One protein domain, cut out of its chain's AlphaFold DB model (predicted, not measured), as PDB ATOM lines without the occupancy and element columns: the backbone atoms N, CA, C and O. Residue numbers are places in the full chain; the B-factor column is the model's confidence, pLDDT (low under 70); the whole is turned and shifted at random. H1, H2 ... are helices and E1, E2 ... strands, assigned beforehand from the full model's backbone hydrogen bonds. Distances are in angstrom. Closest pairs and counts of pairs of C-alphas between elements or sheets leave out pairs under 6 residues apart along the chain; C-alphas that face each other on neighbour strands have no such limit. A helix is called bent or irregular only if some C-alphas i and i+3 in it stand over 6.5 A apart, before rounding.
ATOM      1  N   ALA A   8     -12.888   1.601  -5.985       42.41
ATOM      2  CA  ALA A   8     -11.720   1.148  -5.228       42.41
ATOM      3  C   ALA A   8     -11.002   2.357  -4.611       42.41
ATOM      4  O   ALA A   8     -10.788   3.356  -5.302       42.41
ATOM      5  N   ALA A   9     -10.638   2.270  -3.330       41.94
ATOM      6  CA  ALA A   9      -9.826   3.265  -2.633       41.94
ATOM      7  C   ALA A   9      -8.449   2.668  -2.324       41.94
ATOM      8  O   ALA A   9      -8.376   1.593  -1.732       41.94
ATOM      9  N   ASP A  10      -7.380   3.359  -2.718       46.62
ATOM     10  CA  ASP A  10      -6.003   2.934  -2.447       46.62
ATOM     11  C   ASP A  10      -5.240   3.979  -1.625       46.62
ATOM     12  O   ASP A  10      -5.316   5.187  -1.885       46.62
ATOM     13  N   GLU A  11      -4.483   3.495  -0.642       51.31
ATOM     14  CA  GLU A  11      -3.537   4.286   0.131       51.31
ATOM     15  C   GLU A  11      -2.178   4.253  -0.569       51.31
ATOM     16  O   GLU A  11      -1.361   3.365  -0.347       51.31
ATOM     17  N   SER A  12      -1.907   5.280  -1.376       51.91
ATOM     18  CA  SER A  12      -0.731   5.394  -2.268       51.91
ATOM     19  C   SER A  12       0.672   5.174  -1.654       51.91
ATOM     20  O   SER A  12       1.659   5.160  -2.391       51.91
ATOM     21  N   TYR A  13       0.798   5.031  -0.330       51.88
ATOM     22  CA  TYR A  13       2.058   4.723   0.358       51.88
ATOM     23  C   TYR A  13       2.262   3.221   0.645       51.88
ATOM     24  O   TYR A  13       3.382   2.822   0.966       51.88
ATOM     25  N   ARG A  14       1.225   2.383   0.499       54.09
ATOM     26  CA  ARG A  14       1.284   0.926   0.702       54.09
ATOM     27  C   ARG A  14       1.648   0.207  -0.595       54.09
ATOM     28  O   ARG A  14       0.797  -0.215  -1.372       54.09
ATOM     29  N   THR A  15       2.946   0.085  -0.862       54.22
ATOM     30  CA  THR A  15       3.445  -0.600  -2.070       54.22
ATOM     31  C   THR A  15       3.385  -2.129  -1.982       54.22
ATOM     32  O   THR A  15       3.627  -2.808  -2.972       54.22
ATOM     33  N   ASP A  16       3.124  -2.682  -0.800       57.28
ATOM     34  CA  ASP A  16       2.993  -4.117  -0.526       57.28
ATOM     35  C   ASP A  16       1.653  -4.698  -1.000       57.28
ATOM     36  O   ASP A  16       1.557  -5.891  -1.275       57.28
ATOM     37  N   CYS A  17       0.630  -3.856  -1.160       56.16
ATOM     38  CA  CYS A  17      -0.693  -4.276  -1.618       56.16
ATOM     39  C   CYS A  17      -0.901  -4.118  -3.133       56.16
ATOM     40  O   CYS A  17      -1.988  -4.418  -3.627       56.16
ATOM     41  N   THR A  18       0.094  -3.642  -3.893       58.47
ATOM     42  CA  THR A  18      -0.152  -3.212  -5.277       58.47
ATOM     43  C   THR A  18      -0.565  -4.356  -6.204       58.47
ATOM     44  O   THR A  18      -1.504  -4.189  -6.980       58.47
ATOM     45  N   ASP A  19       0.057  -5.532  -6.102       57.50
ATOM     46  CA  ASP A  19      -0.314  -6.687  -6.935       57.50
ATOM     47  C   ASP A  19      -1.720  -7.208  -6.604       57.50
ATOM     48  O   ASP A  19      -2.491  -7.542  -7.508       57.50
ATOM     49  N   ALA A  20      -2.088  -7.200  -5.319       63.62
ATOM     50  CA  ALA A  20      -3.429  -7.555  -4.866       63.62
ATOM     51  C   ALA A  20      -4.478  -6.548  -5.366       63.62
ATOM     52  O   ALA A  20      -5.535  -6.952  -5.846       63.62
ATOM     53  N   LEU A  21      -4.171  -5.246  -5.341       61.03
ATOM     54  CA  LEU A  21      -5.062  -4.205  -5.859       61.03
ATOM     55  C   LEU A  21      -5.215  -4.300  -7.385       61.03
ATOM     56  O   LEU A  21      -6.315  -4.165  -7.916       61.03
ATOM     57  N   VAL A  22      -4.129  -4.598  -8.107       62.97
ATOM     58  CA  VAL A  22      -4.168  -4.870  -9.553       62.97
ATOM     59  C   VAL A  22      -5.051  -6.084  -9.855       62.97
ATOM     60  O   VAL A  22      -5.834  -6.031 -10.805       62.97
ATOM     61  N   ALA A  23      -4.937  -7.165  -9.079       65.62
ATOM     62  CA  ALA A  23      -5.767  -8.358  -9.235       65.62
ATOM     63  C   ALA A  23      -7.250  -8.059  -8.957       65.62
ATOM     64  O   ALA A  23      -8.089  -8.338  -9.814       65.62
ATOM     65  N   LEU A  24      -7.548  -7.390  -7.838       65.12
ATOM     66  CA  LEU A  24      -8.902  -6.977  -7.461       65.12
ATOM     67  C   LEU A  24      -9.543  -6.114  -8.546       65.12
ATOM     68  O   LEU A  24     -10.679  -6.343  -8.949       65.12
ATOM     69  N   CYS A  25      -8.807  -5.144  -9.080       61.91
ATOM     70  CA  CYS A  25      -9.329  -4.296 -10.137       61.91
ATOM     71  C   CYS A  25      -9.562  -5.040 -11.464       61.91
ATOM     72  O   CYS A  25     -10.454  -4.660 -12.221       61.91
ATOM     73  N   ARG A  26      -8.782  -6.085 -11.777       65.62
ATOM     74  CA  ARG A  26      -9.019  -6.923 -12.970       65.62
ATOM     75  C   ARG A  26     -10.298  -7.742 -12.843       65.62
ATOM     76  O   ARG A  26     -10.993  -7.923 -13.843       65.62
ATOM     77  N   GLU A  27     -10.575  -8.224 -11.638       70.06
ATOM     78  CA  GLU A  27     -11.769  -8.995 -11.309       70.06
ATOM     79  C   GLU A  27     -13.009  -8.096 -11.248       70.06
ATOM     80  O   GLU A  27     -13.952  -8.288 -12.013       70.06
ATOM     81  N   ALA A  28     -12.974  -7.062 -10.406       66.88
ATOM     82  CA  ALA A  28     -14.107  -6.179 -10.142       66.88
ATOM     83  C   ALA A  28     -14.386  -5.176 -11.272       66.88
ATOM     84  O   ALA A  28     -15.493  -4.650 -11.357       66.88
ATOM     85  N   ARG A  29     -13.389  -4.894 -12.129       63.91
ATOM     86  CA  ARG A  29     -13.456  -3.920 -13.239       63.91
ATOM     87  C   ARG A  29     -14.148  -2.608 -12.835       63.91
ATOM     88  O   ARG A  29     -15.136  -2.230 -13.468       63.91
ATOM     89  N   PRO A  30     -13.663  -1.920 -11.786       59.62
ATOM     90  CA  PRO A  30     -14.345  -0.750 -11.259       59.62
ATOM     91  C   PRO A  30     -14.403   0.366 -12.306       59.62
ATOM     92  O   PRO A  30     -13.456   0.594 -13.057       59.62
ATOM     93  N   GLU A  31     -15.523   1.079 -12.364       50.44
ATOM     94  CA  GLU A  31     -15.685   2.209 -13.290       50.44
ATOM     95  C   GLU A  31     -14.962   3.468 -12.784       50.44
ATOM     96  O   GLU A  31     -14.641   4.369 -13.564       50.44
ATOM     97  N   LEU A  32     -14.667   3.504 -11.479       58.62
ATOM     98  CA  LEU A  32     -14.012   4.600 -10.783       58.62
ATOM     99  C   LEU A  32     -12.962   4.063  -9.800       58.62
ATOM    100  O   LEU A  32     -13.254   3.198  -8.975       58.62
ATOM    101  N   ALA A  33     -11.751   4.613  -9.852       56.69
ATOM    102  CA  ALA A  33     -10.692   4.325  -8.891       56.69
ATOM    103  C   ALA A  33     -10.224   5.628  -8.240       56.69
ATOM    104  O   ALA A  33      -9.987   6.627  -8.923       56.69
ATOM    105  N   TRP A  34     -10.105   5.615  -6.917       60.81
ATOM    106  CA  TRP A  34      -9.767   6.778  -6.112       60.81
ATOM    107  C   TRP A  34      -8.459   6.554  -5.357       60.81
ATOM    108  O   TRP A  34      -8.328   5.589  -4.604       60.81
ATOM    109  N   PHE A  35      -7.513   7.483  -5.494       56.88
ATOM    110  CA  PHE A  35      -6.244   7.430  -4.772       56.88
ATOM    111  C   PHE A  35      -6.266   8.455  -3.647       56.88
ATOM    112  O   PHE A  35      -6.411   9.656  -3.870       56.88
ATOM    113  N   ALA A  36      -6.131   7.984  -2.414       58.66
ATOM    114  CA  ALA A  36      -6.015   8.849  -1.254       58.66
ATOM    115  C   ALA A  36      -4.651   8.651  -0.589       58.66
ATOM    116  O   ALA A  36      -3.998   7.611  -0.701       58.66
ATOM    117  N   SER A  37      -4.189   9.676   0.116       60.97
ATOM    118  CA  SER A  37      -3.074   9.520   1.037       60.97
ATOM    119  C   SER A  37      -3.383  10.248   2.329       60.97
ATOM    120  O   SER A  37      -3.262  11.467   2.414       60.97
ATOM    121  N   ASP A  38      -3.736   9.477   3.350       64.12
ATOM    122  CA  ASP A  38      -3.853   9.977   4.718       64.12
ATOM    123  C   ASP A  38      -2.488  10.033   5.425       64.12
ATOM    124  O   ASP A  38      -2.404  10.512   6.552       64.12
ATOM    125  N   PHE A  39      -1.401   9.624   4.755       64.12
ATOM    126  CA  PHE A  39      -0.048   9.534   5.316       64.12
ATOM    127  C   PHE A  39       0.372  10.802   6.068       64.12
ATOM    128  O   PHE A  39       0.833  10.727   7.199       64.12
ATOM    129  N   GLY A  40       0.163  11.980   5.469       61.44
ATOM    130  CA  GLY A  40       0.529  13.250   6.098       61.44
ATOM    131  C   GLY A  40      -0.285  13.575   7.354       61.44
ATOM    132  O   GLY A  40       0.278  14.122   8.295       61.44
ATOM    133  N   ARG A  41      -1.581  13.226   7.384       71.38
ATOM    134  CA  ARG A  41      -2.437  13.365   8.578       71.38
ATOM    135  C   ARG A  41      -2.000  12.382   9.659       71.38
ATOM    136  O   ARG A  41      -1.876  12.751  10.816       71.38
ATOM    137  N   LEU A  42      -1.771  11.131   9.276       72.69
ATOM    138  CA  LEU A  42      -1.399  10.060  10.194       72.69
ATOM    139  C   LEU A  42      -0.004  10.275  10.796       72.69
ATOM    140  O   LEU A  42       0.198   9.984  11.970       72.69
ATOM    141  N   GLU A  43       0.950  10.818  10.035       70.88
ATOM    142  CA  GLU A  43       2.244  11.245  10.578       70.88
ATOM    143  C   GLU A  43       2.108  12.381  11.590       70.88
ATOM    144  O   GLU A  43       2.806  12.367  12.601       70.88
ATOM    145  N   ASP A  44       1.213  13.334  11.338       67.38
ATOM    146  CA  ASP A  44       0.959  14.445  12.251       67.38
ATOM    147  C   ASP A  44       0.358  13.946  13.575       67.38
ATOM    148  O   ASP A  44       0.874  14.257  14.645       67.38
ATOM    149  N   LEU A  45      -0.636  13.049  13.509       78.50
ATOM    150  CA  LEU A  45      -1.175  12.365  14.690       78.50
ATOM    151  C   LEU A  45      -0.098  11.552  15.417       78.50
ATOM    152  O   LEU A  45       0.001  11.596  16.635       78.50
ATOM    153  N   ARG A  46       0.770  10.843  14.687       79.69
ATOM    154  CA  ARG A  46       1.880  10.092  15.294       79.69
ATOM    155  C   ARG A  46       2.825  10.987  16.099       79.69
ATOM    156  O   ARG A  46       3.394  10.511  17.078       79.69
ATOM    157  N   GLN A  47       3.034  12.227  15.663       76.50
ATOM    158  CA  GLN A  47       3.947  13.170  16.306       76.50
ATOM    159  C   GLN A  47       3.284  13.939  17.452       76.50
ATOM    160  O   GLN A  47       3.927  14.148  18.478       76.50
ATOM    161  N   HIS A  48       2.018  14.327  17.291       78.38
ATOM    162  CA  HIS A  48       1.361  15.297  18.169       78.38
ATOM    163  C   HIS A  48       0.208  14.715  19.002       78.38
ATOM    164  O   HIS A  48      -0.083  15.249  20.068       78.38
ATOM    165  N   ASP A  49      -0.426  13.619  18.566       82.25
ATOM    166  CA  ASP A  49      -1.558  12.989  19.263       82.25
ATOM    167  C   ASP A  49      -1.597  11.449  19.083       82.25
ATOM    168  O   ASP A  49      -2.344  10.897  18.257       82.25
ATOM    169  N   PRO A  50      -0.800  10.708  19.878       83.44
ATOM    170  CA  PRO A  50      -0.742   9.248  19.807       83.44
ATOM    171  C   PRO A  50      -2.068   8.555  20.157       83.44
ATOM    172  O   PRO A  50      -2.318   7.435  19.699       83.44
ATOM    173  N   ALA A  51      -2.928   9.196  20.957       84.69
ATOM    174  CA  ALA A  51      -4.224   8.642  21.336       84.69
ATOM    175  C   ALA A  51      -5.198   8.672  20.148       84.69
ATOM    176  O   ALA A  51      -5.842   7.658  19.853       84.69
ATOM    177  N   ALA A  52      -5.242   9.788  19.413       81.06
ATOM    178  CA  ALA A  52      -6.002   9.895  18.171       81.06
ATOM    179  C   ALA A  52      -5.473   8.948  17.083       81.06
ATOM    180  O   ALA A  52      -6.272   8.325  16.379       81.06
ATOM    181  N   LEU A  53      -4.151   8.740  16.989       82.69
ATOM    182  CA  LEU A  53      -3.585   7.719  16.096       82.69
ATOM    183  C   LEU A  53      -4.112   6.311  16.436       82.69
ATOM    184  O   LEU A  53      -4.462   5.543  15.539       82.69
ATOM    185  N   GLY A  54      -4.213   5.974  17.726       83.12
ATOM    186  CA  GLY A  54      -4.769   4.696  18.182       83.12
ATOM    187  C   GLY A  54      -6.267   4.535  17.894       83.12
ATOM    188  O   GLY A  54      -6.736   3.423  17.634       83.12
ATOM    189  N   ALA A  55      -7.042   5.622  17.911       82.75
ATOM    190  CA  ALA A  55      -8.439   5.604  17.474       82.75
ATOM    191  C   ALA A  55      -8.556   5.346  15.963       82.75
ATOM    192  O   ALA A  55      -9.362   4.514  15.544       82.75
ATOM    193  N   GLU A  56      -7.705   5.983  15.159       78.56
ATOM    194  CA  GLU A  56      -7.700   5.785  13.710       78.56
ATOM    195  C   GLU A  56      -7.252   4.370  13.319       78.56
ATOM    196  O   GLU A  56      -7.866   3.748  12.455       78.56
ATOM    197  N   ALA A  57      -6.250   3.810  14.002       81.44
ATOM    198  CA  ALA A  57      -5.833   2.422  13.799       81.44
ATOM    199  C   ALA A  57      -6.995   1.445  14.014       81.44
ATOM    200  O   ALA A  57      -7.258   0.602  13.158       81.44
ATOM    201  N   ARG A  58      -7.759   1.625  15.098       81.38
ATOM    202  CA  ARG A  58      -8.959   0.820  15.372       81.38
ATOM    203  C   ARG A  58     -10.027   0.984  14.292       81.38
ATOM    204  O   ARG A  58     -10.604  -0.013  13.870       81.38
ATOM    205  N   ARG A  59     -10.256   2.209  13.799       75.12
ATOM    206  CA  ARG A  59     -11.182   2.487  12.685       75.12
ATOM    207  C   ARG A  59     -10.785   1.750  11.403       75.12
ATOM    208  O   ARG A  59     -11.655   1.298  10.669       75.12
ATOM    209  N   LEU A  60      -9.483   1.617  11.158       70.44
ATOM    210  CA  LEU A  60      -8.913   0.900  10.016       70.44
ATOM    211  C   LEU A  60      -8.762  -0.613  10.255       70.44
ATOM    212  O   LEU A  60      -8.204  -1.297   9.403       70.44
ATOM    213  N   ALA A  61      -9.235  -1.136  11.395       76.69
ATOM    214  CA  ALA A  61      -9.037  -2.523  11.823       76.69
ATOM    215  C   ALA A  61      -7.553  -2.950  11.851       76.69
ATOM    216  O   ALA A  61      -7.202  -4.087  11.537       76.69
ATOM    217  N   LEU A  62      -6.672  -2.025  12.236       77.19
ATOM    218  CA  LEU A  62      -5.236  -2.236  12.374       77.19
ATOM    219  C   LEU A  62      -4.809  -2.112  13.836       77.19
ATOM    220  O   LEU A  62      -5.354  -1.326  14.611       77.19
ATOM    221  N   ASP A  63      -3.763  -2.851  14.193       79.44
ATOM    222  CA  ASP A  63      -3.027  -2.612  15.430       79.44
ATOM    223  C   ASP A  63      -2.343  -1.224  15.368       79.44
ATOM    224  O   ASP A  63      -1.662  -0.931  14.377       79.44
ATOM    225  N   PRO A  64      -2.479  -0.359  16.396       76.62
ATOM    226  CA  PRO A  64      -1.796   0.934  16.452       76.62
ATOM    227  C   PRO A  64      -0.286   0.856  16.203       76.62
ATOM    228  O   PRO A  64       0.266   1.715  15.511       76.62
ATOM    229  N   ALA A  65       0.394  -0.185  16.700       78.56
ATOM    230  CA  ALA A  65       1.827  -0.355  16.462       78.56
ATOM    231  C   ALA A  65       2.129  -0.807  15.021       78.56
ATOM    232  O   ALA A  65       3.155  -0.427  14.448       78.56
ATOM    233  N   ALA A  66       1.247  -1.587  14.391       74.69
ATOM    234  CA  ALA A  66       1.310  -1.887  12.961       74.69
ATOM    235  C   ALA A  66       1.096  -0.630  12.098       74.69
ATOM    236  O   ALA A  66       1.895  -0.380  11.192       74.69
ATOM    237  N   LEU A  67       0.103   0.207  12.423       76.12
ATOM    238  CA  LEU A  67      -0.124   1.480  11.733       76.12
ATOM    239  C   LEU A  67       1.097   2.402  11.867       76.12
ATOM    240  O   LEU A  67       1.621   2.877  10.863       76.12
ATOM    241  N   ALA A  68       1.633   2.578  13.077       74.38
ATOM    242  CA  ALA A  68       2.817   3.407  13.304       74.38
ATOM    243  C   ALA A  68       4.061   2.902  12.545       74.38
ATOM    244  O   ALA A  68       4.853   3.708  12.053       74.38
ATOM    245  N   ARG A  69       4.234   1.577  12.405       74.25
ATOM    246  CA  ARG A  69       5.305   0.984  11.582       74.25
ATOM    247  C   ARG A  69       5.108   1.258  10.092       74.25
ATOM    248  O   ARG A  69       6.092   1.552   9.418       74.25
ATOM    249  N   SER A  70       3.869   1.210   9.599       66.50
ATOM    250  CA  SER A  70       3.542   1.499   8.193       66.50
ATOM    251  C   SER A  70       3.776   2.965   7.798       66.50
ATOM    252  O   SER A  70       3.996   3.259   6.627       66.50
ATOM    253  N   LEU A  71       3.810   3.878   8.778       68.31
ATOM    254  CA  LEU A  71       4.120   5.298   8.582       68.31
ATOM    255  C   LEU A  71       5.630   5.600   8.527       68.31
ATOM    256  O   LEU A  71       6.014   6.760   8.387       68.31
ATOM    257  N   ARG A  72       6.513   4.594   8.634       60.09
ATOM    258  CA  ARG A  72       7.952   4.811   8.422       60.09
ATOM    259  C   ARG A  72       8.210   5.052   6.932       60.09
ATOM    260  O   ARG A  72       7.889   4.175   6.131       60.09
ATOM    261  N   PRO A  73       8.826   6.179   6.532       47.97
ATOM    262  CA  PRO A  73       9.121   6.414   5.126       47.97
ATOM    263  C   PRO A  73      10.131   5.361   4.642       47.97
ATOM    264  O   PRO A  73      11.228   5.279   5.201       47.97
ATOM    265  N   PRO A  74       9.828   4.548   3.611       41.75
ATOM    266  CA  PRO A  74      10.859   3.714   3.027       41.75
ATOM    267  C   PRO A  74      11.871   4.625   2.311       41.75
ATOM    268  O   PRO A  74      11.458   5.569   1.627       41.75
ATOM    269  N   PRO A  75      13.186   4.336   2.376       40.41
ATOM    270  CA  PRO A  75      14.250   5.185   1.812       40.41
ATOM    271  C   PRO A  75      14.181   5.374   0.279       40.41
ATOM    272  O   PRO A  75      14.994   6.069  -0.315       40.41
ATOM    273  N   CYS A  76      13.201   4.762  -0.387       38.81
ATOM    274  CA  CYS A  76      13.071   4.680  -1.841       38.81
ATOM    275  C   CYS A  76      11.605   4.738  -2.332       38.81
ATOM    276  O   CYS A  76      11.314   4.311  -3.452       38.81
ATOM    277  N   ALA A  77      10.685   5.316  -1.543       43.09
ATOM    278  CA  ALA A  77       9.257   5.449  -1.884       43.09
ATOM    279  C   ALA A  77       9.002   6.121  -3.250       43.09
ATOM    280  O   ALA A  77       8.056   5.793  -3.955       43.09
ATOM    281  N   GLY A  78       9.872   7.051  -3.663       40.78
ATOM    282  CA  GLY A  78       9.721   7.738  -4.950       40.78
ATOM    283  C   GLY A  78       9.896   6.824  -6.160       40.78
ATOM    284  O   GLY A  78       9.160   6.958  -7.124       40.78
ATOM    285  N   ALA A  79      10.865   5.906  -6.142       35.75
ATOM    286  CA  ALA A  79      11.229   5.132  -7.331       35.75
ATOM    287  C   ALA A  79      10.310   3.925  -7.572       35.75
ATOM    288  O   ALA A  79      10.029   3.602  -8.722       35.75
ATOM    289  N   ARG A  80       9.802   3.296  -6.502       37.22
ATOM    290  CA  ARG A  80       8.905   2.134  -6.613       37.22
ATOM    291  C   ARG A  80       7.464   2.517  -6.944       37.22
ATOM    292  O   ARG A  80       6.944   1.952  -7.893       37.22
ATOM    293  N   CYS A  81       6.879   3.543  -6.314       40.50
ATOM    294  CA  CYS A  81       5.582   4.080  -6.761       40.50
ATOM    295  C   CYS A  81       5.634   4.507  -8.240       40.50
ATOM    296  O   CYS A  81       4.711   4.222  -8.989       40.50
ATOM    297  N   ARG A  82       6.750   5.094  -8.705       40.50
ATOM    298  CA  ARG A  82       6.948   5.421 -10.131       40.50
ATOM    299  C   ARG A  82       6.902   4.194 -11.049       40.50
ATOM    300  O   ARG A  82       6.275   4.268 -12.099       40.50
ATOM    301  N   ALA A  83       7.538   3.084 -10.677       36.69
ATOM    302  CA  ALA A  83       7.579   1.874 -11.503       36.69
ATOM    303  C   ALA A  83       6.245   1.109 -11.500       36.69
ATOM    304  O   ALA A  83       5.761   0.721 -12.564       36.69
ATOM    305  N   THR A  84       5.618   0.937 -10.332       41.62
ATOM    306  CA  THR A  84       4.345   0.214 -10.220       41.62
ATOM    307  C   THR A  84       3.191   1.013 -10.819       41.62
ATOM    308  O   THR A  84       2.342   0.453 -11.510       41.62
ATOM    309  N   CYS A  85       3.212   2.341 -10.677       40.81
ATOM    310  CA  CYS A  85       2.206   3.180 -11.300       40.81
ATOM    311  C   CYS A  85       2.448   3.440 -12.793       40.81
ATOM    312  O   CYS A  85       1.476   3.620 -13.507       40.81
ATOM    313  N   ALA A  86       3.679   3.393 -13.322       42.53
ATOM    314  CA  ALA A  86       3.907   3.440 -14.777       42.53
ATOM    315  C   ALA A  86       3.337   2.206 -15.513       42.53
ATOM    316  O   ALA A  86       3.060   2.262 -16.715       42.53
ATOM    317  N   ALA A  87       3.119   1.099 -14.795       42.16
ATOM    318  CA  ALA A  87       2.484  -0.108 -15.318       42.16
ATOM    319  C   ALA A  87       0.939  -0.033 -15.351       42.16
ATOM    320  O   ALA A  87       0.310  -0.831 -16.054       42.16
ATOM    321  N   TRP A  88       0.318   0.924 -14.647       49.41
ATOM    322  CA  TRP A  88      -1.144   1.058 -14.543       49.41
ATOM    323  C   TRP A  88      -1.834   1.717 -15.759       49.41
ATOM    324  O   TRP A  88      -2.807   1.138 -16.251       49.41
ATOM    325  N   PRO A  89      -1.343   2.844 -16.328       44.47
ATOM    326  CA  PRO A  89      -2.034   3.577 -17.393       44.47
ATOM    327  C   PRO A  89      -2.168   2.809 -18.711       44.47
ATOM    328  O   PRO A  89      -3.106   3.036 -19.469       44.47
ATOM    329  N   ARG A  90      -1.254   1.877 -19.016       41.75
ATOM    330  CA  ARG A  90      -1.244   1.192 -20.323       41.75
ATOM    331  C   ARG A  90      -2.348   0.143 -20.491       41.75
ATOM    332  O   ARG A  90      -2.588  -0.287 -21.615       41.75
ATOM    333  N   ARG A  91      -3.008  -0.294 -19.411       40.53
ATOM    334  CA  ARG A  91      -3.974  -1.415 -19.448       40.53
ATOM    335  C   ARG A  91      -5.429  -1.026 -19.183       40.53
ATOM    336  O   ARG A  91      -6.305  -1.852 -19.418       40.53
ATOM    337  N   TRP A  92      -5.707   0.207 -18.762       41.59
ATOM    338  CA  TRP A  92      -7.073   0.674 -18.519       41.59
ATOM    339  C   TRP A  92      -7.599   1.468 -19.711       41.59
ATOM    340  O   TRP A  92      -7.303   2.641 -19.915       41.59
ATOM    341  N   THR A  93      -8.395   0.798 -20.536       32.78
ATOM    342  CA  THR A  93      -9.065   1.385 -21.697       32.78
ATOM    343  C   THR A  93     -10.225   2.289 -21.288       32.78
ATOM    344  O   THR A  93     -11.187   1.802 -20.704       32.78
ATOM    345  N   ARG A  94     -10.179   3.559 -21.720       33.16
ATOM    346  CA  ARG A  94     -11.287   4.440 -22.180       33.16
ATOM    347  C   ARG A  94     -12.512   4.701 -21.264       33.16
ATOM    348  O   ARG A  94     -13.256   5.635 -21.557       33.16
ATOM    349  N   ARG A  95     -12.746   3.928 -20.195       30.31
ATOM    350  CA  ARG A  95     -13.936   3.980 -19.317       30.31
ATOM    351  C   ARG A  95     -13.667   4.456 -17.885       30.31
ATOM    352  O   ARG A  95     -14.587   5.003 -17.295       30.31
ATOM    353  N   ALA A  96     -12.443   4.341 -17.360       32.31
ATOM    354  CA  ALA A  96     -12.078   4.909 -16.056       32.31
ATOM    355  C   ALA A  96     -11.943   6.439 -16.179       32.31
ATOM    356  O   ALA A  96     -10.877   6.953 -16.509       32.31
ATOM    357  N   ARG A  97     -13.055   7.170 -16.039       35.59
ATOM    358  CA  ARG A  97     -13.131   8.607 -16.374       35.59
ATOM    359  C   ARG A  97     -12.745   9.577 -15.258       35.59
ATOM    360  O   ARG A  97     -12.769  10.774 -15.507       35.59
ATOM    361  N   ALA A  98     -12.339   9.119 -14.079       40.12
ATOM    362  CA  ALA A  98     -11.816  10.024 -13.058       40.12
ATOM    363  C   ALA A  98     -10.882   9.277 -12.105       40.12
ATOM    364  O   ALA A  98     -11.332   8.551 -11.229       40.12
ATOM    365  N   MET A  99      -9.573   9.449 -12.274       43.25
ATOM    366  CA  MET A  99      -8.628   9.166 -11.197       43.25
ATOM    367  C   MET A  99      -8.411  10.475 -10.446       43.25
ATOM    368  O   MET A  99      -8.015  11.477 -11.037       43.25
ATOM    369  N   ALA A 100      -8.739  10.462  -9.161       45.34
ATOM    370  CA  ALA A 100      -8.755  11.638  -8.312       45.34
ATOM    371  C   ALA A 100      -7.839  11.417  -7.115       45.34
ATOM    372  O   ALA A 100      -7.913  10.385  -6.446       45.34
ATOM    373  N   ALA A 101      -6.965  12.389  -6.883       49.62
ATOM    374  CA  ALA A 101      -5.943  12.335  -5.851       49.62
ATOM    375  C   ALA A 101      -6.420  13.135  -4.621       49.62
ATOM    376  O   ALA A 101      -6.618  14.346  -4.737       49.62
ATOM    377  N   ARG A 102      -6.595  12.496  -3.451       48.59
ATOM    378  CA  ARG A 102      -7.106  13.140  -2.217       48.59
ATOM    379  C   ARG A 102      -6.036  13.444  -1.186       48.59
ATOM    380  O   ARG A 102      -5.239  12.570  -0.856       48.59
ATOM    381  N   ARG A 103      -6.078  14.657  -0.616       52.66
ATOM    382  CA  ARG A 103      -5.236  15.085   0.524       52.66
ATOM    383  C   ARG A 103      -3.718  14.934   0.293       52.66
ATOM    384  O   ARG A 103      -2.944  14.766   1.229       52.66
ATOM    385  N   HIS A 104      -3.249  15.057  -0.948       53.84
ATOM    386  CA  HIS A 104      -1.819  14.957  -1.254       53.84
ATOM    387  C   HIS A 104      -1.036  16.241  -0.929       53.84
ATOM    388  O   HIS A 104      -1.523  17.355  -1.127       53.84
ATOM    389  N   ARG A 105       0.225  16.086  -0.490       48.00
ATOM    390  CA  ARG A 105       1.251  17.153  -0.493       48.00
ATOM    391  C   ARG A 105       1.872  17.291  -1.899       48.00
ATOM    392  O   ARG A 105       1.804  16.341  -2.678       48.00
ATOM    393  N   ARG A 106       2.542  18.423  -2.211       44.44
ATOM    394  CA  ARG A 106       3.155  18.751  -3.536       44.44
ATOM    395  C   ARG A 106       3.749  17.549  -4.286       44.44
ATOM    396  O   ARG A 106       3.486  17.367  -5.470       44.44
ATOM    397  N   ARG A 107       4.578  16.754  -3.597       45.81
ATOM    398  CA  ARG A 107       5.302  15.611  -4.174       45.81
ATOM    399  C   ARG A 107       4.351  14.546  -4.724       45.81
ATOM    400  O   ARG A 107       4.559  14.070  -5.829       45.81
ATOM    401  N   HIS A 108       3.284  14.246  -3.991       50.91
ATOM    402  CA  HIS A 108       2.334  13.201  -4.358       50.91
ATOM    403  C   HIS A 108       1.312  13.653  -5.414       50.91
ATOM    404  O   HIS A 108       0.813  12.816  -6.152       50.91
ATOM    405  N   ALA A 109       1.037  14.959  -5.536       48.44
ATOM    406  CA  ALA A 109       0.195  15.488  -6.616       48.44
ATOM    407  C   ALA A 109       0.859  15.314  -7.997       48.44
ATOM    408  O   ALA A 109       0.214  14.879  -8.946       48.44
ATOM    409  N   ARG A 110       2.175  15.572  -8.094       50.47
ATOM    410  CA  ARG A 110       2.952  15.291  -9.317       50.47
ATOM    411  C   ARG A 110       2.988  13.802  -9.636       50.47
ATOM    412  O   ARG A 110       2.803  13.426 -10.788       50.47
ATOM    413  N   ASP A 111       3.215  12.975  -8.615       51.81
ATOM    414  CA  ASP A 111       3.226  11.525  -8.784       51.81
ATOM    415  C   ASP A 111       1.861  11.034  -9.300       51.81
ATOM    416  O   ASP A 111       1.848  10.270 -10.255       51.81
ATOM    417  N   ALA A 112       0.734  11.536  -8.776       52.00
ATOM    418  CA  ALA A 112      -0.617  11.162  -9.213       52.00
ATOM    419  C   ALA A 112      -0.953  11.587 -10.661       52.00
ATOM    420  O   ALA A 112      -1.529  10.808 -11.417       52.00
ATOM    421  N   SER A 113      -0.549  12.776 -11.108       53.31
ATOM    422  CA  SER A 113      -0.767  13.168 -12.512       53.31
ATOM    423  C   SER A 113      -0.049  12.205 -13.481       53.31
ATOM    424  O   SER A 113      -0.622  11.749 -14.473       53.31
ATOM    425  N   MET A 114       1.161  11.743 -13.126       51.59
ATOM    426  CA  MET A 114       1.907  10.746 -13.916       51.59
ATOM    427  C   MET A 114       1.239   9.360 -13.984       51.59
ATOM    428  O   MET A 114       1.555   8.589 -14.892       51.59
ATOM    429  N   ILE A 115       0.323   9.030 -13.064       50.38
ATOM    430  CA  ILE A 115      -0.431   7.760 -13.084       50.38
ATOM    431  C   ILE A 115      -1.743   7.877 -13.867       50.38
ATOM    432  O   ILE A 115      -2.462   6.891 -13.982       50.38
ATOM    433  N   GLY A 116      -2.035   9.055 -14.436       51.75
ATOM    434  CA  GLY A 116      -3.256   9.368 -15.180       51.75
ATOM    435  C   GLY A 116      -4.382   9.948 -14.317       51.75
ATOM    436  O   GLY A 116      -5.539   9.928 -14.745       51.75
ATOM    437  N   ALA A 117      -4.082  10.386 -13.086       57.97
ATOM    438  CA  ALA A 117      -5.054  11.053 -12.226       57.97
ATOM    439  C   ALA A 117      -5.343  12.462 -12.737       57.97
ATOM    440  O   ALA A 117      -4.685  13.415 -12.344       57.97
ATOM    441  N   GLY A 118      -6.326  12.559 -13.632       70.88
ATOM    442  CA  GLY A 118      -6.685  13.788 -14.341       70.88
ATOM    443  C   GLY A 118      -7.491  14.806 -13.532       70.88
ATOM    444  O   GLY A 118      -8.193  15.604 -14.144       70.88
ATOM    445  N   LEU A 119      -7.496  14.724 -12.194       77.94
ATOM    446  CA  LEU A 119      -8.049  15.744 -11.296       77.94
ATOM    447  C   LEU A 119      -7.466  15.635  -9.874       77.94
ATOM    448  O   LEU A 119      -7.163  14.547  -9.374       77.94
ATOM    449  N   ALA A 120      -7.364  16.767  -9.179       83.69
ATOM    450  CA  ALA A 120      -6.947  16.853  -7.783       83.69
ATOM    451  C   ALA A 120      -8.150  17.159  -6.890       83.69
ATOM    452  O   ALA A 120      -8.800  18.185  -7.049       83.69
ATOM    453  N   ALA A 121      -8.439  16.302  -5.914       82.75
ATOM    454  CA  ALA A 121      -9.612  16.463  -5.068       82.75
ATOM    455  C   ALA A 121      -9.249  16.735  -3.612       82.75
ATOM    456  O   ALA A 121      -8.458  16.019  -3.008       82.75
ATOM    457  N   CYS A 122      -9.865  17.750  -3.016       83.81
ATOM    458  CA  CYS A 122      -9.643  18.167  -1.633       83.81
ATOM    459  C   CYS A 122      -8.135  18.203  -1.280       83.81
ATOM    460  O   CYS A 122      -7.686  17.444  -0.408       83.81
ATOM    461  N   PRO A 123      -7.317  18.984  -2.015       80.81
ATOM    462  CA  PRO A 123      -5.881  19.079  -1.769       80.81
ATOM    463  C   PRO A 123      -5.602  19.523  -0.330       80.81
ATOM    464  O   PRO A 123      -6.253  20.417   0.199       80.81
ATOM    465  N   ALA A 124      -4.596  18.917   0.301       74.56
ATOM    466  CA  ALA A 124      -4.259  19.228   1.692       74.56
ATOM    467  C   ALA A 124      -3.484  20.550   1.854       74.56
ATOM    468  O   ALA A 124      -3.332  21.026   2.973       74.56
ATOM    469  N   ALA A 125      -2.952  21.119   0.764       77.00
ATOM    470  CA  ALA A 125      -2.197  22.371   0.785       77.00
ATOM    471  C   ALA A 125      -2.351  23.139  -0.544       77.00
ATOM    472  O   ALA A 125      -2.400  22.486  -1.595       77.00
ATOM    473  N   PRO A 126      -2.317  24.491  -0.547       80.06
ATOM    474  CA  PRO A 126      -2.419  25.315  -1.766       80.06
ATOM    475  C   PRO A 126      -1.398  24.922  -2.829       80.06
ATOM    476  O   PRO A 126      -1.633  24.889  -4.032       80.06
ATOM    477  N   SER A 127      -0.235  24.510  -2.353       78.19
ATOM    478  CA  SER A 127       0.831  24.024  -3.195       78.19
ATOM    479  C   SER A 127       0.539  22.753  -4.001       78.19
ATOM    480  O   SER A 127       1.120  22.570  -5.072       78.19
ATOM    481  N   ALA A 128      -0.321  21.868  -3.496       76.62
ATOM    482  CA  ALA A 128      -0.773  20.698  -4.235       76.62
ATOM    483  C   ALA A 128      -1.766  21.104  -5.333       76.62
ATOM    484  O   ALA A 128      -1.657  20.603  -6.449       76.62
ATOM    485  N   ALA A 129      -2.650  22.072  -5.059       82.50
ATOM    486  CA  ALA A 129      -3.513  22.663  -6.084       82.50
ATOM    487  C   ALA A 129      -2.706  23.368  -7.181       82.50
ATOM    488  O   ALA A 129      -2.970  23.163  -8.360       82.50
ATOM    489  N   ALA A 130      -1.673  24.133  -6.816       82.38
ATOM    490  CA  ALA A 130      -0.788  24.773  -7.787       82.38
ATOM    491  C   ALA A 130      -0.085  23.750  -8.699       82.38
ATOM    492  O   ALA A 130       0.040  23.974  -9.901       82.38
ATOM    493  N   ALA A 131       0.349  22.614  -8.140       78.25
ATOM    494  CA  ALA A 131       0.951  21.536  -8.921       78.25
ATOM    495  C   ALA A 131      -0.054  20.887  -9.888       78.25
ATOM    496  O   ALA A 131       0.305  20.653 -11.035       78.25
ATOM    497  N   ALA A 132      -1.291  20.641  -9.449       80.50
ATOM    498  CA  ALA A 132      -2.354  20.096 -10.297       80.50
ATOM    499  C   ALA A 132      -2.707  21.047 -11.454       80.50
ATOM    500  O   ALA A 132      -2.690  20.642 -12.613       80.50
ATOM    501  N   ARG A 133      -2.885  22.345 -11.168       83.00
ATOM    502  CA  ARG A 133      -3.136  23.363 -12.204       83.00
ATOM    503  C   ARG A 133      -2.015  23.437 -13.238       83.00
ATOM    504  O   ARG A 133      -2.296  23.566 -14.422       83.00
ATOM    505  N   ALA A 134      -0.754  23.321 -12.812       81.88
ATOM    506  CA  ALA A 134       0.389  23.301 -13.729       81.88
ATOM    507  C   ALA A 134       0.382  22.087 -14.680       81.88
ATOM    508  O   ALA A 134       0.996  22.150 -15.742       81.88
ATOM    509  N   MET A 135      -0.314  21.008 -14.311       78.69
ATOM    510  CA  MET A 135      -0.504  19.811 -15.135       78.69
ATOM    511  C   MET A 135      -1.802  19.841 -15.956       78.69
ATOM    512  O   MET A 135      -2.031  18.941 -16.758       78.69
ATOM    513  N   GLY A 136      -2.640  20.872 -15.790       82.81
ATOM    514  CA  GLY A 136      -3.961  20.954 -16.418       82.81
ATOM    515  C   GLY A 136      -5.041  20.123 -15.717       82.81
ATOM    516  O   GLY A 136      -6.119  19.942 -16.280       82.81
ATOM    517  N   ASP A 137      -4.771  19.639 -14.503       82.62
ATOM    518  CA  ASP A 137      -5.705  18.829 -13.725       82.62
ATOM    519  C   ASP A 137      -6.649  19.741 -12.911       82.62
ATOM    520  O   ASP A 137      -6.162  20.568 -12.126       82.62
ATOM    521  N   PRO A 138      -7.985  19.602 -13.038       88.19
ATOM    522  CA  PRO A 138      -8.945  20.386 -12.266       88.19
ATOM    523  C   PRO A 138      -8.819  20.149 -10.761       88.19
ATOM    524  O   PRO A 138      -8.602  19.022 -10.309       88.19
ATOM    525  N   VAL A 139      -9.017  21.203  -9.972       90.00
ATOM    526  CA  VAL A 139      -8.944  21.187  -8.509       90.00
ATOM    527  C   VAL A 139     -10.347  21.241  -7.904       90.00
ATOM    528  O   VAL A 139     -11.042  22.250  -8.007       90.00
ATOM    529  N   LEU A 140     -10.748  20.177  -7.213       91.81
ATOM    530  CA  LEU A 140     -12.014  20.104  -6.483       91.81
ATOM    531  C   LEU A 140     -11.794  20.473  -5.014       91.81
ATOM    532  O   LEU A 140     -10.921  19.906  -4.356       91.81
ATOM    533  N   LEU A 141     -12.600  21.383  -4.478       92.44
ATOM    534  CA  LEU A 141     -12.539  21.826  -3.086       92.44
ATOM    535  C   LEU A 141     -13.689  21.233  -2.272       92.44
ATOM    536  O   LEU A 141     -14.802  21.075  -2.769       92.44
ATOM    537  N   SER A 142     -13.422  20.891  -1.013       90.50
ATOM    538  CA  SER A 142     -14.429  20.306  -0.126       90.50
ATOM    539  C   SER A 142     -15.297  21.382   0.513       90.50
ATOM    540  O   SER A 142     -14.776  22.317   1.113       90.50
ATOM    541  N   ALA A 143     -16.610  21.182   0.490       90.88
ATOM    542  CA  ALA A 143     -17.571  21.970   1.254       90.88
ATOM    543  C   ALA A 143     -17.550  21.673   2.766       90.88
ATOM    544  O   ALA A 143     -18.305  22.281   3.515       90.88
ATOM    545  N   ARG A 144     -16.757  20.701   3.241       87.19
ATOM    546  CA  ARG A 144     -16.680  20.338   4.671       87.19
ATOM    547  C   ARG A 144     -15.684  21.156   5.478       87.19
ATOM    548  O   ARG A 144     -15.732  21.098   6.700       87.19
ATOM    549  N   GLU A 145     -14.764  21.836   4.811       84.38
ATOM    550  CA  GLU A 145     -13.652  22.534   5.449       84.38
ATOM    551  C   GLU A 145     -13.707  24.014   5.048       84.38
ATOM    552  O   GLU A 145     -12.935  24.452   4.201       84.38
ATOM    553  N   ASP A 146     -14.656  24.764   5.620       88.75
ATOM    554  CA  ASP A 146     -15.014  26.131   5.206       88.75
ATOM    555  C   ASP A 146     -13.802  27.085   5.189       88.75
ATOM    556  O   ASP A 146     -13.548  27.743   4.182       88.75
ATOM    557  N   GLU A 147     -12.991  27.109   6.254       88.44
ATOM    558  CA  GLU A 147     -11.788  27.956   6.330       88.44
ATOM    559  C   GLU A 147     -10.796  27.654   5.202       88.44
ATOM    560  O   GLU A 147     -10.289  28.560   4.537       88.44
ATOM    561  N   ARG A 148     -10.562  26.365   4.939       88.50
ATOM    562  CA  ARG A 148      -9.659  25.917   3.879       88.50
ATOM    563  C   ARG A 148     -10.239  26.224   2.505       88.50
ATOM    564  O   ARG A 148      -9.517  26.663   1.620       88.50
ATOM    565  N   LEU A 149     -11.534  26.007   2.307       92.50
ATOM    566  CA  LEU A 149     -12.215  26.362   1.069       92.50
ATOM    567  C   LEU A 149     -12.012  27.850   0.754       92.50
ATOM    568  O   LEU A 149     -11.574  28.182  -0.346       92.50
ATOM    569  N   VAL A 150     -12.250  28.726   1.732       93.44
ATOM    570  CA  VAL A 150     -12.053  30.176   1.596       93.44
ATOM    571  C   VAL A 150     -10.589  30.518   1.311       93.44
ATOM    572  O   VAL A 150     -10.321  31.315   0.414       93.44
ATOM    573  N   GLU A 151      -9.634  29.906   2.017       92.56
ATOM    574  CA  GLU A 151      -8.195  30.093   1.772       92.56
ATOM    575  C   GLU A 151      -7.821  29.773   0.316       92.56
ATOM    576  O   GLU A 151      -7.159  30.568  -0.356       92.56
ATOM    577  N   PHE A 152      -8.278  28.629  -0.199       93.25
ATOM    578  CA  PHE A 152      -7.999  28.218  -1.572       93.25
ATOM    579  C   PHE A 152      -8.644  29.163  -2.587       93.25
ATOM    580  O   PHE A 152      -7.959  29.595  -3.515       93.25
ATOM    581  N   LEU A 153      -9.911  29.537  -2.385       94.12
ATOM    582  CA  LEU A 153     -10.618  30.457  -3.278       94.12
ATOM    583  C   LEU A 153      -9.953  31.842  -3.316       94.12
ATOM    584  O   LEU A 153      -9.742  32.375  -4.405       94.12
ATOM    585  N   ARG A 154      -9.534  32.390  -2.164       92.69
ATOM    586  CA  ARG A 154      -8.761  33.650  -2.091       92.69
ATOM    587  C   ARG A 154      -7.423  33.544  -2.818       92.69
ATOM    588  O   ARG A 154      -6.993  34.494  -3.464       92.69
ATOM    589  N   GLY A 155      -6.781  32.379  -2.748       90.44
ATOM    590  CA  GLY A 155      -5.559  32.075  -3.493       90.44
ATOM    591  C   GLY A 155      -5.762  31.858  -4.998       90.44
ATOM    592  O   GLY A 155      -4.789  31.570  -5.694       90.44
ATOM    593  N   GLY A 156      -6.993  31.961  -5.515       89.94
ATOM    594  CA  GLY A 156      -7.308  31.682  -6.919       89.94
ATOM    595  C   GLY A 156      -7.197  30.199  -7.282       89.94
ATOM    596  O   GLY A 156      -7.019  29.851  -8.452       89.94
ATOM    597  N   PHE A 157      -7.269  29.320  -6.283       87.25
ATOM    598  CA  PHE A 157      -7.277  27.876  -6.452       87.25
ATOM    599  C   PHE A 157      -8.709  27.346  -6.344       87.25
ATOM    600  O   PHE A 157      -9.482  27.792  -5.502       87.25
ATOM    601  N   GLY A 158      -9.034  26.341  -7.155       91.19
ATOM    602  CA  GLY A 158     -10.344  25.692  -7.151       91.19
ATOM    603  C   GLY A 158     -11.098  25.914  -8.452       91.19
ATOM    604  O   GLY A 158     -11.327  27.043  -8.870       91.19
ATOM    605  N   ASP A 159     -11.491  24.807  -9.066       94.38
ATOM    606  CA  ASP A 159     -12.280  24.784 -10.291       94.38
ATOM    607  C   ASP A 159     -13.712  24.316  -9.997       94.38
ATOM    608  O   ASP A 159     -14.641  24.733 -10.676       94.38
ATOM    609  N   ALA A 160     -13.928  23.530  -8.935       95.19
ATOM    610  CA  ALA A 160     -15.261  23.134  -8.485       95.19
ATOM    611  C   ALA A 160     -15.334  22.895  -6.970       95.19
ATOM    612  O   ALA A 160     -14.332  22.564  -6.335       95.19
ATOM    613  N   ILE A 161     -16.533  23.015  -6.394       94.81
ATOM    614  CA  ILE A 161     -16.822  22.690  -4.989       94.81
ATOM    615  C   ILE A 161     -17.637  21.394  -4.937       94.81
ATOM    616  O   ILE A 161     -18.629  21.234  -5.644       94.81
ATOM    617  N   VAL A 162     -17.227  20.459  -4.081       90.81
ATOM    618  CA  VAL A 162     -17.898  19.168  -3.878       90.81
ATOM    619  C   VAL A 162     -18.427  19.040  -2.455       90.81
ATOM    620  O   VAL A 162     -17.814  19.514  -1.502       90.81
ATOM    621  N   SER A 163     -19.558  18.348  -2.296       85.81
ATOM    622  CA  SER A 163     -20.232  18.198  -0.995       85.81
ATOM    623  C   SER A 163     -19.424  17.417   0.036       85.81
ATOM    624  O   SER A 163     -19.628  17.592   1.235       85.81
ATOM    625  N   ASP A 164     -18.558  16.512  -0.427       83.62
ATOM    626  CA  ASP A 164     -17.768  15.616   0.422       83.62
ATOM    627  C   ASP A 164     -18.634  14.827   1.435       83.62
ATOM    628  O   ASP A 164     -18.291  14.640   2.602       83.62
ATOM    629  N   GLY A 165     -19.809  14.380   0.984       79.12
ATOM    630  CA  GLY A 165     -20.765  13.626   1.802       79.12
ATOM    631  C   GLY A 165     -21.786  14.483   2.558       79.12
ATOM    632  O   GLY A 165     -22.618  13.925   3.263       79.12
ATOM    633  N   ALA A 166     -21.778  15.810   2.386       79.19
ATOM    634  CA  ALA A 166     -22.757  16.722   2.985       79.19
ATOM    635  C   ALA A 166     -23.537  17.534   1.922       79.19
ATOM    636  O   ALA A 166     -23.394  18.757   1.855       79.19
ATOM    637  N   PRO A 167     -24.345  16.895   1.049       81.81
ATOM    638  CA  PRO A 167     -24.990  17.571  -0.085       81.81
ATOM    639  C   PRO A 167     -25.936  18.710   0.324       81.81
ATOM    640  O   PRO A 167     -25.960  19.735  -0.350       81.81
ATOM    641  N   GLY A 168     -26.638  18.584   1.456       84.56
ATOM    642  CA  GLY A 168     -27.561  19.613   1.953       84.56
ATOM    643  C   GLY A 168     -26.904  20.948   2.327       84.56
ATOM    644  O   GLY A 168     -27.602  21.943   2.475       84.56
ATOM    645  N   ARG A 169     -25.569  20.999   2.451       86.88
ATOM    646  CA  ARG A 169     -24.827  22.230   2.772       86.88
ATOM    647  C   ARG A 169     -24.380  23.023   1.544       86.88
ATOM    648  O   ARG A 169     -23.976  24.164   1.698       86.88
ATOM    649  N   LEU A 170     -24.406  22.444   0.339       91.00
ATOM    650  CA  LEU A 170     -23.772  23.073  -0.830       91.00
ATOM    651  C   LEU A 170     -24.396  24.419  -1.205       91.00
ATOM    652  O   LEU A 170     -23.673  25.377  -1.463       91.00
ATOM    653  N   VAL A 171     -25.728  24.486  -1.227       93.31
ATOM    654  CA  VAL A 171     -26.450  25.701  -1.630       93.31
ATOM    655  C   VAL A 171     -26.250  26.810  -0.607       93.31
ATOM    656  O   VAL A 171     -25.848  27.910  -0.975       93.31
ATOM    657  N   THR A 172     -26.468  26.517   0.675       92.19
ATOM    658  CA  THR A 172     -26.298  27.500   1.753       92.19
ATOM    659  C   THR A 172     -24.858  27.995   1.843       92.19
ATOM    660  O   THR A 172     -24.643  29.196   1.985       92.19
ATOM    661  N   LEU A 173     -23.876  27.108   1.656       92.44
ATOM    662  CA  LEU A 173     -22.463  27.473   1.585       92.44
ATOM    663  C   LEU A 173     -22.160  28.397   0.396       92.44
ATOM    664  O   LEU A 173     -21.478  29.403   0.562       92.44
ATOM    665  N   ALA A 174     -22.657  28.105  -0.808       93.19
ATOM    666  CA  ALA A 174     -22.432  28.993  -1.953       93.19
ATOM    667  C   ALA A 174     -23.061  30.375  -1.759       93.19
ATOM    668  O   ALA A 174     -22.444  31.377  -2.113       93.19
ATOM    669  N   LEU A 175     -24.253  30.433  -1.162       93.38
ATOM    670  CA  LEU A 175     -24.891  31.699  -0.815       93.38
ATOM    671  C   LEU A 175     -24.072  32.483   0.218       93.38
ATOM    672  O   LEU A 175     -23.953  33.694   0.076       93.38
ATOM    673  N   SER A 176     -23.465  31.816   1.209       92.50
ATOM    674  CA  SER A 176     -22.616  32.490   2.202       92.50
ATOM    675  C   SER A 176     -21.252  32.920   1.657       92.50
ATOM    676  O   SER A 176     -20.679  33.887   2.144       92.50
ATOM    677  N   LEU A 177     -20.708  32.198   0.671       93.94
ATOM    678  CA  LEU A 177     -19.439  32.548   0.018       93.94
ATOM    679  C   LEU A 177     -19.596  33.706  -0.976       93.94
ATOM    680  O   LEU A 177     -18.617  34.386  -1.282       93.94
ATOM    681  N   ALA A 178     -20.803  33.916  -1.505       94.06
ATOM    682  CA  ALA A 178     -21.097  35.028  -2.391       94.06
ATOM    683  C   ALA A 178     -21.095  36.346  -1.604       94.06
ATOM    684  O   ALA A 178     -21.908  36.564  -0.709       94.06
ATOM    685  N   GLY A 179     -20.185  37.250  -1.948       91.00
ATOM    686  CA  GLY A 179     -20.004  38.493  -1.216       91.00
ATOM    687  C   GLY A 179     -18.712  39.221  -1.581       91.00
ATOM    688  O   GLY A 179     -17.930  38.741  -2.404       91.00
ATOM    689  N   PRO A 180     -18.462  40.386  -0.958       86.25
ATOM    690  CA  PRO A 180     -17.327  41.250  -1.286       86.25
ATOM    691  C   PRO A 180     -15.959  40.610  -1.015       86.25
ATOM    692  O   PRO A 180     -14.964  41.046  -1.584       86.25
ATOM    693  N   GLU A 181     -15.892  39.585  -0.163       87.06
ATOM    694  CA  GLU A 181     -14.627  38.937   0.199       87.06
ATOM    695  C   GLU A 181     -14.090  37.958  -0.850       87.06
ATOM    696  O   GLU A 181     -12.890  37.677  -0.860       87.06
ATOM    697  N   LEU A 182     -14.964  37.392  -1.687       92.06
ATOM    698  CA  LEU A 182     -14.603  36.327  -2.622       92.06
ATOM    699  C   LEU A 182     -15.038  36.663  -4.043       92.06
ATOM    700  O   LEU A 182     -14.201  36.943  -4.899       92.06
ATOM    701  N   ALA A 183     -16.340  36.586  -4.304       93.06
ATOM    702  CA  ALA A 183     -16.919  36.818  -5.615       93.06
ATOM    703  C   ALA A 183     -18.437  36.991  -5.527       93.06
ATOM    704  O   ALA A 183     -19.064  36.672  -4.517       93.06
ATOM    705  N   ASP A 184     -19.037  37.455  -6.619       95.94
ATOM    706  CA  ASP A 184     -20.482  37.490  -6.773       95.94
ATOM    707  C   ASP A 184     -21.092  36.081  -6.885       95.94
ATOM    708  O   ASP A 184     -20.419  35.074  -7.138       95.94
ATOM    709  N   LEU A 185     -22.410  36.006  -6.683       94.50
ATOM    710  CA  LEU A 185     -23.134  34.738  -6.694       94.50
ATOM    711  C   LEU A 185     -22.962  33.953  -8.008       94.50
ATOM    712  O   LEU A 185     -22.700  32.757  -7.908       94.50
ATOM    713  N   PRO A 186     -23.049  34.550  -9.218       95.44
ATOM    714  CA  PRO A 186     -22.832  33.809 -10.462       95.44
ATOM    715  C   PRO A 186     -21.484  33.082 -10.512       95.44
ATOM    716  O   PRO A 186     -21.433  31.911 -10.891       95.44
ATOM    717  N   ARG A 187     -20.399  33.736 -10.080       95.56
ATOM    718  CA  ARG A 187     -19.060  33.141 -10.092       95.56
ATOM    719  C   ARG A 187     -18.903  32.028  -9.062       95.56
ATOM    720  O   ARG A 187     -18.306  31.003  -9.383       95.56
ATOM    721  N   ILE A 188     -19.446  32.192  -7.854       96.44
ATOM    722  CA  ILE A 188     -19.444  31.119  -6.848       96.44
ATOM    723  C   ILE A 188     -20.316  29.945  -7.308       96.44
ATOM    724  O   ILE A 188     -19.913  28.789  -7.195       96.44
ATOM    725  N   TRP A 189     -21.488  30.223  -7.877       96.25
ATOM    726  CA  TRP A 189     -22.418  29.195  -8.338       96.25
ATOM    727  C   TRP A 189     -21.852  28.367  -9.495       96.25
ATOM    728  O   TRP A 189     -22.059  27.154  -9.539       96.25
ATOM    729  N   ALA A 190     -21.055  28.975 -10.381       96.75
ATOM    730  CA  ALA A 190     -20.360  28.265 -11.455       96.75
ATOM    731  C   ALA A 190     -19.450  27.130 -10.940       96.75
ATOM    732  O   ALA A 190     -19.342  26.098 -11.601       96.75
ATOM    733  N   LEU A 191     -18.879  27.262  -9.732       96.69
ATOM    734  CA  LEU A 191     -18.081  26.211  -9.079       96.69
ATOM    735  C   LEU A 191     -18.918  24.983  -8.675       96.69
ATOM    736  O   LEU A 191     -18.361  23.907  -8.460       96.69
ATOM    737  N   LEU A 192     -20.239  25.127  -8.551       94.00
ATOM    738  CA  LEU A 192     -21.179  24.048  -8.230       94.00
ATOM    739  C   LEU A 192     -21.927  23.515  -9.454       94.00
ATOM    740  O   LEU A 192     -22.416  22.386  -9.416       94.00
ATOM    741  N   SER A 193     -22.050  24.315 -10.517       94.94
ATOM    742  CA  SER A 193     -22.871  23.986 -11.682       94.94
ATOM    743  C   SER A 193     -22.045  23.827 -12.959       94.94
ATOM    744  O   SER A 193     -21.825  22.706 -13.421       94.94
ATOM    745  N   GLN A 194     -21.578  24.934 -13.531       95.81
ATOM    746  CA  GLN A 194     -20.981  24.983 -14.859       95.81
ATOM    747  C   GLN A 194     -19.640  24.249 -14.902       95.81
ATOM    748  O   GLN A 194     -19.470  23.352 -15.726       95.81
ATOM    749  N   HIS A 195     -18.710  24.563 -14.001       95.50
ATOM    750  CA  HIS A 195     -17.378  23.967 -14.048       95.50
ATOM    751  C   HIS A 195     -17.392  22.452 -13.781       95.50
ATOM    752  O   HIS A 195     -16.731  21.725 -14.520       95.50
ATOM    753  N   PRO A 196     -18.166  21.905 -12.814       91.56
ATOM    754  CA  PRO A 196     -18.340  20.456 -12.714       91.56
ATOM    755  C   PRO A 196     -18.851  19.818 -14.010       91.56
ATOM    756  O   PRO A 196     -18.339  18.775 -14.419       91.56
ATOM    757  N   ALA A 197     -19.822  20.443 -14.686       89.12
ATOM    758  CA  ALA A 197     -20.326  19.948 -15.964       89.12
ATOM    759  C   ALA A 197     -19.236  19.966 -17.051       89.12
ATOM    760  O   ALA A 197     -19.100  18.989 -17.788       89.12
ATOM    761  N   GLU A 198     -18.408  21.010 -17.109       90.44
ATOM    762  CA  GLU A 198     -17.264  21.112 -18.025       90.44
ATOM    763  C   GLU A 198     -16.197  20.043 -17.744       90.44
ATOM    764  O   GLU A 198     -15.790  19.323 -18.660       90.44
ATOM    765  N   ILE A 199     -15.809  19.864 -16.475       86.31
ATOM    766  CA  ILE A 199     -14.861  18.830 -16.022       86.31
ATOM    767  C   ILE A 199     -15.361  17.436 -16.426       86.31
ATOM    768  O   ILE A 199     -14.600  16.608 -16.931       86.31
ATOM    769  N   MET A 200     -16.662  17.186 -16.258       82.25
ATOM    770  CA  MET A 200     -17.308  15.923 -16.624       82.25
ATOM    771  C   MET A 200     -17.629  15.799 -18.121       82.25
ATOM    772  O   MET A 200     -18.078  14.735 -18.556       82.25
ATOM    773  N   ARG A 201     -17.384  16.849 -18.917       86.06
ATOM    774  CA  ARG A 201     -17.703  16.932 -20.352       86.06
ATOM    775  C   ARG A 201     -19.190  16.699 -20.640       86.06
ATOM    776  O   ARG A 201     -19.547  15.929 -21.532       86.06
ATOM    777  N   LEU A 202     -20.045  17.356 -19.864       85.12
ATOM    778  CA  LEU A 202     -21.501  17.371 -19.995       85.12
ATOM    779  C   LEU A 202     -21.933  18.722 -20.591       85.12
ATOM    780  O   LEU A 202     -22.238  19.650 -19.844       85.12
ATOM    781  N   PRO A 203     -21.922  18.869 -21.931       87.31
ATOM    782  CA  PRO A 203     -22.075  20.169 -22.588       87.31
ATOM    783  C   PRO A 203     -23.483  20.764 -22.467       87.31
ATOM    784  O   PRO A 203     -23.660  21.954 -22.720       87.31
ATOM    785  N   ASP A 204     -24.473  19.953 -22.098       92.62
ATOM    786  CA  ASP A 204     -25.893  20.290 -21.984       92.62
ATOM    787  C   ASP A 204     -26.341  20.559 -20.535       92.62
ATOM    788  O   ASP A 204     -27.540  20.651 -20.278       92.62
ATOM    789  N   ARG A 205     -25.411  20.661 -19.573       92.69
ATOM    790  CA  ARG A 205     -25.702  20.868 -18.143       92.69
ATOM    791  C   ARG A 205     -24.918  22.038 -17.543       92.69
ATOM    792  O   ARG A 205     -24.000  22.575 -18.153       92.69
ATOM    793  N   GLY A 206     -25.289  22.417 -16.318       91.31
ATOM    794  CA  GLY A 206     -24.555  23.383 -15.490       91.31
ATOM    795  C   GLY A 206     -24.886  24.857 -15.750       91.31
ATOM    796  O   GLY A 206     -24.436  25.711 -14.985       91.31
ATOM    797  N   ARG A 207     -25.703  25.147 -16.770       95.19
ATOM    798  CA  ARG A 207     -26.176  26.490 -17.135       95.19
ATOM    799  C   ARG A 207     -27.659  26.493 -17.501       95.19
ATOM    800  O   ARG A 207     -28.212  25.461 -17.875       95.19
ATOM    801  N   LEU A 208     -28.271  27.672 -17.413       94.81
ATOM    802  CA  LEU A 208     -29.641  27.924 -17.853       94.81
ATOM    803  C   LEU A 208     -29.601  28.558 -19.239       94.81
ATOM    804  O   LEU A 208     -29.375  29.758 -19.361       94.81
TER     805      LEU A 208
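Overview. This is residues 8 to 208 of the 262 residues of an uncharacterized protein of Paracoccus mutanolyticus (UniProt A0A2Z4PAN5). A strongly twisted wall of six parallel strands is covered over one face by H1, H6, H7 and H8, which makes two layers. H2, H3 and H4 form a small head away from the sheet, H5 lies beside H6, and H9, H10 and H11 gather at the E6 end. The printed part has 201 residues, with eleven named helices and six named strands in the order E1 H1 E2 H2 H3 H4 H5 E3 H6 E4 H7 E5 H8 E6 H9 H10 H11, and the sheet's order is E1 E2 E3 E4 E5 E6. The class is mixed, helices and strands; the whole is compact, with a radius of gyration of the C-alphas of 18.2 A and spans of 49 by 43 by 29 A.

Along the chain. E1, residues 8 to 11, begins at C-alpha 8 (-11.720, 1.148, -5.228). H1 is residues 18 to 28, 15.1 A long, and E2 is 32 to 36, 13.1 A. H2 is 39 to 48, H3 50 to 59, H4 64 to 70 and H5 77 to 86. E3 is 99 to 102, H6 106 to 114, E4 119 to 121, H7 126 to 134, E5 139 to 142, H8 146 to 154 and E6 160 to 162. H9, 167 to 177, spans 16.0 A and is irregular: C-alphas 168 and 171 are 7.2 A apart. H10 is 185 to 190; H11, 194 to 199, ends at C-alpha 199 (-14.861, 18.830, -16.022).

Arrangement. E1 and E2 are parallel, with N 34 and O 8 at 2.9 A; E5 and E6 are parallel too, with N 141 and O 160 at 2.8 A. E3, H6, E4 is a strand-helix-strand unit, two parallel neighbour strands with a helix between, and its crossover is right-handed. H6 is over E3 at a height over the sheet of 9.7 A. H6 and H7 touch at a shallow tilt of 28 degrees, closest at the C-alphas of Arg 106 and Ala 128, 4.4 A. H2 and H3 form a helical hairpin, closest at the C-alphas of Leu 45 and Leu 53, 5.4 A. H3 and H4 touch about perpendicular, at 89 degrees, with the C-alphas of Ala 57 and Pro 64 closest, 5.1 A. H9 and H10 form another helical hairpin; each only grazes the sheet. Every O i to N i+4 pair is within hydrogen-bond range in each helix but H9, with 5 of 7.

Size, cuts and confidence. The two C-alphas farthest apart, those of Ala 65 and Leu 208, are 54.5 A apart. The printed part has no cut. The link from H5 to E3, 12 residues, is long. The mean pLDDT of the printed part is 71.7; 81 residues are under 70, namely residues 8 to 26, 28 to 40, 44 and 70 to 117.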